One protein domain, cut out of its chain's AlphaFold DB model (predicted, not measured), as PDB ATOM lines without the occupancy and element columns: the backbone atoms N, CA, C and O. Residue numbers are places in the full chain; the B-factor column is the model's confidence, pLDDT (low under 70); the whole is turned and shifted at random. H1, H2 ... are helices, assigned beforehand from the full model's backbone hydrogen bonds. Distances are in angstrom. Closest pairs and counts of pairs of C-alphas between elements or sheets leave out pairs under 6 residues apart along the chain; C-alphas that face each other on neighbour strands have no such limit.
ATOM      1  N   ILE A 232     -47.161 -10.144 -35.191       65.94
ATOM      2  CA  ILE A 232     -46.986 -11.564 -35.561       65.94
ATOM      3  C   ILE A 232     -47.071 -11.766 -37.080       65.94
ATOM      4  O   ILE A 232     -46.413 -12.655 -37.619       65.94
ATOM      5  N   LEU A 233     -47.874 -10.958 -37.779       72.12
ATOM      6  CA  LEU A 233     -48.037 -11.029 -39.236       72.12
ATOM      7  C   LEU A 233     -47.024 -10.158 -39.998       72.12
ATOM      8  O   LEU A 233     -46.783 -10.388 -41.182       72.12
ATOM      9  N   ASN A 234     -46.398  -9.187 -39.329       72.38
ATOM     10  CA  ASN A 234     -45.350  -8.350 -39.901       72.38
ATOM     11  C   ASN A 234     -43.993  -9.067 -39.925       72.38
ATOM     12  O   ASN A 234     -43.313  -9.184 -38.909       72.38
ATOM     13  N   PHE A 235     -43.531  -9.403 -41.132       79.38
ATOM     14  CA  PHE A 235     -42.186  -9.924 -41.439       79.38
ATOM     15  C   PHE A 235     -41.032  -8.915 -41.190       79.38
ATOM     16  O   PHE A 235     -39.896  -9.131 -41.616       79.38
ATOM     17  N   ILE A 236     -41.310  -7.804 -40.503       81.38
ATOM     18  CA  ILE A 236     -40.320  -6.857 -39.981       81.38
ATOM     19  C   ILE A 236     -39.957  -7.329 -38.564       81.38
ATOM     20  O   ILE A 236     -40.834  -7.288 -37.694       81.38
ATOM     21  N   PRO A 237     -38.718  -7.784 -38.303       83.31
ATOM     22  CA  PRO A 237     -38.331  -8.363 -37.021       83.31
ATOM     23  C   PRO A 237     -38.249  -7.298 -35.925       83.31
ATOM     24  O   PRO A 237     -38.049  -6.110 -36.196       83.31
ATOM     25  N   ASP A 238     -38.365  -7.727 -34.669       79.56
ATOM     26  CA  ASP A 238     -38.506  -6.824 -33.523       79.56
ATOM     27  C   ASP A 238     -37.349  -5.819 -33.389       79.56
ATOM     28  O   ASP A 238     -37.596  -4.671 -33.027       79.56
ATOM     29  N   PHE A 239     -36.108  -6.191 -33.727       79.88
ATOM     30  CA  PHE A 239     -34.952  -5.282 -33.680       79.88
ATOM     31  C   PHE A 239     -34.977  -4.172 -34.744       79.88
ATOM     32  O   PHE A 239     -34.361  -3.122 -34.549       79.88
ATOM     33  N   VAL A 240     -35.712  -4.370 -35.842       81.75
ATOM     34  CA  VAL A 240     -35.955  -3.350 -36.875       81.75
ATOM     35  C   VAL A 240     -37.185  -2.514 -36.528       81.75
ATOM     36  O   VAL A 240     -37.152  -1.293 -36.662       81.75
ATOM     37  N   ARG A 241     -38.262  -3.158 -36.058       79.62
ATOM     38  CA  ARG A 241     -39.582  -2.537 -35.879       79.62
ATOM     39  C   ARG A 241     -39.542  -1.333 -34.918       79.62
ATOM     40  O   ARG A 241     -39.179  -1.538 -33.753       79.62
ATOM     41  N   PRO A 242     -39.966  -0.125 -35.351       74.50
ATOM     42  CA  PRO A 242     -40.015   1.071 -34.509       74.50
ATOM     43  C   PRO A 242     -40.792   0.859 -33.205       74.50
ATOM     44  O   PRO A 242     -41.861   0.247 -33.196       74.50
ATOM     45  N   ASP A 243     -40.268   1.388 -32.097       71.62
ATOM     46  CA  ASP A 243     -40.865   1.166 -30.780       71.62
ATOM     47  C   ASP A 243     -42.155   1.976 -30.555       71.62
ATOM     48  O   ASP A 243     -42.139   3.212 -30.634       71.62
ATOM     49  N   PRO A 244     -43.276   1.321 -30.196       63.09
ATOM     50  CA  PRO A 244     -44.535   2.009 -29.961       63.09
ATOM     51  C   PRO A 244     -44.474   2.836 -28.673       63.09
ATOM     52  O   PRO A 244     -44.479   2.308 -27.564       63.09
ATOM     53  N   GLY A 245     -44.434   4.159 -28.832       63.00
ATOM     54  CA  GLY A 245     -44.334   5.112 -27.725       63.00
ATOM     55  C   GLY A 245     -42.907   5.541 -27.371       63.00
ATOM     56  O   GLY A 245     -42.744   6.363 -26.467       63.00
ATOM     57  N   ALA A 246     -41.879   5.067 -28.087       63.12
ATOM     58  CA  ALA A 246     -40.546   5.650 -27.971       63.12
ATOM     59  C   ALA A 246     -40.544   7.106 -28.468       63.12
ATOM     60  O   ALA A 246     -41.140   7.448 -29.492       63.12
ATOM     61  N   VAL A 247     -39.841   7.977 -27.745       61.66
ATOM     62  CA  VAL A 247     -39.579   9.348 -28.201       61.66
ATOM     63  C   VAL A 247     -38.626   9.277 -29.402       61.66
ATOM     64  O   VAL A 247     -37.642   8.541 -29.321       61.66
ATOM     65  N   PRO A 248     -38.842  10.029 -30.498       55.59
ATOM     66  CA  PRO A 248     -37.900  10.060 -31.616       55.59
ATOM     67  C   PRO A 248     -36.475  10.403 -31.150       55.59
ATOM     68  O   PRO A 248     -36.244  11.468 -30.580       55.59
ATOM     69  N   GLY A 249     -35.531   9.484 -31.374       56.72
ATOM     70  CA  GLY A 249     -34.148   9.584 -30.887       56.72
ATOM     71  C   GLY A 249     -33.859   8.885 -29.550       56.72
ATOM     72  O   GLY A 249     -32.720   8.924 -29.092       56.72
ATOM     73  N   ALA A 250     -34.837   8.221 -28.925       59.94
ATOM     74  CA  ALA A 250     -34.579   7.286 -27.832       59.94
ATOM     75  C   ALA A 250     -33.891   6.025 -28.383       59.94
ATOM     76  O   ALA A 250     -34.495   5.258 -29.133       59.94
ATOM     77  N   MET A 251     -32.620   5.817 -28.030       63.06
ATOM     78  CA  MET A 251     -31.901   4.597 -28.392       63.06
ATOM     79  C   MET A 251     -32.363   3.423 -27.531       63.06
ATOM     80  O   MET A 251     -32.283   3.459 -26.305       63.06
ATOM     81  N   ASN A 252     -32.795   2.358 -28.199       75.19
ATOM     82  CA  ASN A 252     -33.001   1.057 -27.585       75.19
ATOM     83  C   ASN A 252     -31.713   0.251 -27.722       75.19
ATOM     84  O   ASN A 252     -31.480  -0.343 -28.776       75.19
ATOM     85  N   ASP A 253     -30.869   0.236 -26.691       76.69
ATOM     86  CA  ASP A 253     -29.531  -0.378 -26.755       76.69
ATOM     87  C   ASP A 253     -29.575  -1.861 -27.166       76.69
ATOM     88  O   ASP A 253     -28.772  -2.305 -27.988       76.69
ATOM     89  N   PHE A 254     -30.562  -2.617 -26.668       76.94
ATOM     90  CA  PHE A 254     -30.781  -4.021 -27.035       76.94
ATOM     91  C   PHE A 254     -31.065  -4.186 -28.534       76.94
ATOM     92  O   PHE A 254     -30.309  -4.860 -29.233       76.94
ATOM     93  N   LYS A 255     -32.098  -3.502 -29.051       81.19
ATOM     94  CA  LYS A 255     -32.449  -3.532 -30.482       81.19
ATOM     95  C   LYS A 255     -31.326  -2.982 -31.360       81.19
ATOM     96  O   LYS A 255     -31.092  -3.512 -32.436       81.19
ATOM     97  N   SER A 256     -30.606  -1.962 -30.889       82.56
ATOM     98  CA  SER A 256     -29.473  -1.356 -31.602       82.56
ATOM     99  C   SER A 256     -28.283  -2.299 -31.711       82.56
ATOM    100  O   SER A 256     -27.586  -2.276 -32.719       82.56
ATOM    101  N   THR A 257     -28.051  -3.134 -30.696       86.12
ATOM    102  CA  THR A 257     -26.995  -4.153 -30.716       86.12
ATOM    103  C   THR A 257     -27.316  -5.239 -31.745       86.12
ATOM    104  O   THR A 257     -26.443  -5.636 -32.513       86.12
ATOM    105  N   GLU A 258     -28.572  -5.686 -31.806       82.94
ATOM    106  CA  GLU A 258     -29.022  -6.695 -32.770       82.94
ATOM    107  C   GLU A 258     -29.100  -6.139 -34.203       82.94
ATOM    108  O   GLU A 258     -28.543  -6.738 -35.124       82.94
ATOM    109  N   SER A 259     -29.667  -4.943 -34.402       85.50
ATOM    110  CA  SER A 259     -29.676  -4.278 -35.711       85.50
ATOM    111  C   SER A 259     -28.260  -3.986 -36.208       85.50
ATOM    112  O   SER A 259     -27.986  -4.157 -37.393       85.50
ATOM    113  N   GLN A 260     -27.324  -3.624 -35.323       85.94
ATOM    114  CA  GLN A 260     -25.932  -3.402 -35.712       85.94
ATOM    115  C   GLN A 260     -25.184  -4.714 -35.996       85.94
ATOM    116  O   GLN A 260     -24.275  -4.718 -36.825       85.94
ATOM    117  N   ALA A 261     -25.576  -5.832 -35.379       86.38
ATOM    118  CA  ALA A 261     -25.030  -7.151 -35.691       86.38
ATOM    119  C   ALA A 261     -25.534  -7.708 -37.038       86.38
ATOM    120  O   ALA A 261     -24.764  -8.357 -37.742       86.38
ATOM    121  N   VAL A 262     -26.798  -7.451 -37.402       85.00
ATOM    122  CA  VAL A 262     -27.433  -7.990 -38.623       85.00
ATOM    123  C   VAL A 262     -27.308  -7.048 -39.830       85.00
ATOM    124  O   VAL A 262     -27.027  -7.502 -40.933       85.00
ATOM    125  N   LEU A 263     -27.509  -5.741 -39.630       85.62
ATOM    126  CA  LEU A 263     -27.583  -4.715 -40.684       85.62
ATOM    127  C   LEU A 263     -26.429  -3.698 -40.636       85.62
ATOM    128  O   LEU A 263     -26.343  -2.825 -41.496       85.62
ATOM    129  N   GLY A 264     -25.563  -3.745 -39.619       85.62
ATOM    130  CA  GLY A 264     -24.477  -2.773 -39.420       85.62
ATOM    131  C   GLY A 264     -24.912  -1.400 -38.880       85.62
ATOM    132  O   GLY A 264     -24.058  -0.624 -38.443       85.62
ATOM    133  N   VAL A 265     -26.217  -1.110 -38.853       84.81
ATOM    134  CA  VAL A 265     -26.808   0.170 -38.421       84.81
ATOM    135  C   VAL A 265     -27.497   0.076 -37.058       84.81
ATOM    136  O   VAL A 265     -28.010  -0.971 -36.672       84.81
ATOM    137  N   THR A 266     -27.531   1.182 -36.318       84.31
ATOM    138  CA  THR A 266     -28.273   1.296 -35.048       84.31
ATOM    139  C   THR A 266     -29.788   1.303 -35.265       84.31
ATOM    140  O   THR A 266     -30.260   1.628 -36.352       84.31
ATOM    141  N   HIS A 267     -30.558   0.990 -34.220       80.81
ATOM    142  CA  HIS A 267     -32.017   0.913 -34.295       80.81
ATOM    143  C   HIS A 267     -32.639   2.267 -34.678       80.81
ATOM    144  O   HIS A 267     -32.343   3.293 -34.063       80.81
ATOM    145  N   GLY A 268     -33.513   2.260 -35.685       81.69
ATOM    146  CA  GLY A 268     -34.155   3.454 -36.230       81.69
ATOM    147  C   GLY A 268     -34.739   3.211 -37.629       81.69
ATOM    148  O   GLY A 268     -34.610   2.108 -38.160       81.69
ATOM    149  N   PRO A 269     -35.348   4.233 -38.261       80.06
ATOM    150  CA  PRO A 269     -36.015   4.088 -39.560       80.06
ATOM    151  C   PRO A 269     -35.055   3.705 -40.699       80.06
ATOM    152  O   PRO A 269     -35.471   3.070 -41.661       80.06
ATOM    153  N   GLU A 270     -33.765   4.033 -40.577       83.62
ATOM    154  CA  GLU A 270     -32.731   3.632 -41.544       83.62
ATOM    155  C   GLU A 270     -32.562   2.102 -41.594       83.62
ATOM    156  O   GLU A 270     -32.415   1.527 -42.675       83.62
ATOM    157  N   ALA A 271     -32.667   1.425 -40.442       85.19
ATOM    158  CA  ALA A 271     -32.646  -0.035 -40.357       85.19
ATOM    159  C   ALA A 271     -33.892  -0.669 -40.999       85.19
ATOM    160  O   ALA A 271     -33.796  -1.746 -41.581       85.19
ATOM    161  N   GLU A 272     -35.045   0.005 -40.938       85.31
ATOM    162  CA  GLU A 272     -36.276  -0.440 -41.601       85.31
ATOM    163  C   GLU A 272     -36.158  -0.343 -43.122       85.31
ATOM    164  O   GLU A 272     -36.409  -1.332 -43.814       85.31
ATOM    165  N   SER A 273     -35.672   0.787 -43.650       86.25
ATOM    166  CA  SER A 273     -35.414   0.918 -45.088       86.25
ATOM    167  C   SER A 273     -34.392  -0.103 -45.599       86.25
ATOM    168  O   SER A 273     -34.639  -0.722 -46.630       86.25
ATOM    169  N   LEU A 274     -33.301  -0.343 -44.861       89.62
ATOM    170  CA  LEU A 274     -32.267  -1.308 -45.257       89.62
ATOM    171  C   LEU A 274     -32.746  -2.764 -45.165       89.62
ATOM    172  O   LEU A 274     -32.385  -3.575 -46.013       89.62
ATOM    173  N   TRP A 275     -33.585  -3.111 -44.181       89.75
ATOM    174  CA  TRP A 275     -34.220  -4.433 -44.123       89.75
ATOM    175  C   TRP A 275     -35.114  -4.667 -45.346       89.75
ATOM    176  O   TRP A 275     -35.002  -5.701 -46.001       89.75
ATOM    177  N   VAL A 276     -35.963  -3.693 -45.695       89.56
ATOM    178  CA  VAL A 276     -36.840  -3.784 -46.873       89.56
ATOM    179  C   VAL A 276     -36.028  -3.842 -48.172       89.56
ATOM    180  O   VAL A 276     -36.339  -4.665 -49.029       89.56
ATOM    181  N   GLU A 277     -34.972  -3.036 -48.312       91.25
ATOM    182  CA  GLU A 277     -34.073  -3.045 -49.475       91.25
ATOM    183  C   GLU A 277     -33.401  -4.416 -49.659       91.25
ATOM    184  O   GLU A 277     -33.512  -5.010 -50.729       91.25
ATOM    185  N   LEU A 278     -32.826  -4.992 -48.596       90.88
ATOM    186  CA  LEU A 278     -32.213  -6.326 -48.635       90.88
ATOM    187  C   LEU A 278     -33.212  -7.435 -49.006       90.88
ATOM    188  O   LEU A 278     -32.867  -8.338 -49.769       90.88
ATOM    189  N   TRP A 279     -34.451  -7.384 -48.506       90.88
ATOM    190  CA  TRP A 279     -35.479  -8.361 -48.888       90.88
ATOM    191  C   TRP A 279     -36.000  -8.159 -50.314       90.88
ATOM    192  O   TRP A 279     -36.312  -9.146 -50.981       90.88
ATOM    193  N   MET A 280     -36.045  -6.921 -50.811       88.69
ATOM    194  CA  MET A 280     -36.358  -6.633 -52.213       88.69
ATOM    195  C   MET A 280     -35.246  -7.108 -53.155       88.69
ATOM    196  O   MET A 280     -35.557  -7.685 -54.197       88.69
ATOM    197  N   ASP A 281     -33.976  -6.954 -52.780       91.00
ATOM    198  CA  ASP A 281     -32.831  -7.499 -53.518       91.00
ATOM    199  C   ASP A 281     -32.846  -9.032 -53.527       91.00
ATOM    200  O   ASP A 281     -32.700  -9.644 -54.585       91.00
ATOM    201  N   VAL A 282     -33.096  -9.675 -52.379       91.25
ATOM    202  CA  VAL A 282     -33.239 -11.140 -52.292       91.25
ATOM    203  C   VAL A 282     -34.420 -11.634 -53.129       91.25
ATOM    204  O   VAL A 282     -34.273 -12.623 -53.841       91.25
ATOM    205  N   LEU A 283     -35.569 -10.950 -53.104       87.31
ATOM    206  CA  LEU A 283     -36.741 -11.320 -53.902       87.31
ATOM    207  C   LEU A 283     -36.501 -11.131 -55.408       87.31
ATOM    208  O   LEU A 283     -36.861 -12.005 -56.196       87.31
ATOM    209  N   THR A 284     -35.868 -10.024 -55.803       87.69
ATOM    210  CA  THR A 284     -35.522  -9.729 -57.204       87.69
ATOM    211  C   THR A 284     -34.506 -10.743 -57.720       87.69
ATOM    212  O   THR A 284     -34.721 -11.372 -58.750       87.69
ATOM    213  N   ARG A 285     -33.446 -11.007 -56.951       86.12
ATOM    214  CA  ARG A 285     -32.435 -12.004 -57.305       86.12
ATOM    215  C   ARG A 285     -32.992 -13.428 -57.319       86.12
ATOM    216  O   ARG A 285     -32.659 -14.185 -58.220       86.12
ATOM    217  N   TYR A 286     -33.868 -13.794 -56.382       84.25
ATOM    218  CA  TYR A 286     -34.566 -15.084 -56.410       84.25
ATOM    219  C   TYR A 286     -35.453 -15.209 -57.653       84.25
ATOM    220  O   TYR A 286     -35.475 -16.261 -58.289       84.25
ATOM    221  N   ASN A 287     -36.158 -14.142 -58.040       82.56
ATOM    222  CA  ASN A 287     -36.913 -14.114 -59.289       82.56
ATOM    223  C   ASN A 287     -35.990 -14.354 -60.495       82.56
ATOM    224  O   ASN A 287     -36.253 -15.248 -61.297       82.56
ATOM    225  N   ASP A 288     -34.877 -13.631 -60.570       81.00
ATOM    226  CA  ASP A 288     -33.953 -13.677 -61.704       81.00
ATOM    227  C   ASP A 288     -33.096 -14.962 -61.750       81.00
ATOM    228  O   ASP A 288     -32.639 -15.351 -62.824       81.00
ATOM    229  N   GLU A 289     -32.906 -15.663 -60.626       81.12
ATOM    230  CA  GLU A 289     -32.197 -16.953 -60.562       81.12
ATOM    231  C   GLU A 289     -33.130 -18.175 -60.698       81.12
ATOM    232  O   GLU A 289     -32.734 -19.168 -61.310       81.12
ATOM    233  N   VAL A 290     -34.362 -18.128 -60.166       77.44
ATOM    234  CA  VAL A 290     -35.293 -19.282 -60.142       77.44
ATOM    235  C   VAL A 290     -36.340 -19.231 -61.252       77.44
ATOM    236  O   VAL A 290     -36.621 -20.258 -61.872       77.44
ATOM    237  N   TRP A 291     -36.911 -18.058 -61.539       73.56
ATOM    238  CA  TRP A 291     -37.813 -17.870 -62.684       73.56
ATOM    239  C   TRP A 291     -37.061 -17.408 -63.937       73.56
ATOM    240  O   TRP A 291     -37.526 -17.649 -65.055       73.56
ATOM    241  N   GLY A 292     -35.880 -16.807 -63.764       77.75
ATOM    242  CA  GLY A 292     -35.089 -16.250 -64.851       77.75
ATOM    243  C   GLY A 292     -35.743 -15.013 -65.455       77.75
ATOM    244  O   GLY A 292     -36.694 -14.444 -64.917       77.75
TER     245      GLY A 292
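What this domain is: This is residues 232 to 292 of the 338 residues of an uncharacterized protein of Magnaporthe oryzae (strain P131) (UniProt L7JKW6). Picture one long helix, H2, whose far part, residues 279 to 291, sticks out like an arm from a small body. That body holds the short helix H1, the beginning of H2, the link between the two helices and a long winding stretch, residues 232 to 252. The printed part has 61 residues with two named helices, H1 then H2, and no named strand; its class is all helix. It is loose, with a radius of gyration of the C-alphas of 13.7 A, and elongated, spanning 45 by 24 by 16 A.

Where its parts are: Start at C-alpha 232, at (-46.986, -11.564, -35.561); from there residues 232 to 252 run with no named element. Find C-alpha 253 at (-29.531, -0.378, -26.755), where H1 begins; it covers residues 253 to 262 and measures 14.3 A from first to last C-alpha. Next, find H2, residues 269 to 291, which runs 31.9 A to C-alpha 291 at (-37.813, -17.870, -62.684).

How they stand to each other: Look at Ser 259 and Ala 271, whose C-alphas, 7.0 A apart, are the closest of H1 and H2. The two helices are close but not clearly touching, with 1 pair of C-alphas within 8 A. Their lines stand at a shallow tilt of 27 degrees, and they run the same way. In H1 and H2 every O i to N i+4 pair is within hydrogen-bond range.

The domain as a whole: The C-alphas farthest apart are those of Val 247 and Gly 292, at 44.9 A. Residues 279 to 292, of which 279 to 291 belong to H2, stand free; the body without them spans 26 by 24 by 15 A. The printed part has no cut, and the link from H1 to H2, 6 residues, is short. The mean pLDDT of the printed part is 79.8; look for values under 70 at residue 232 and residues 244 to 251.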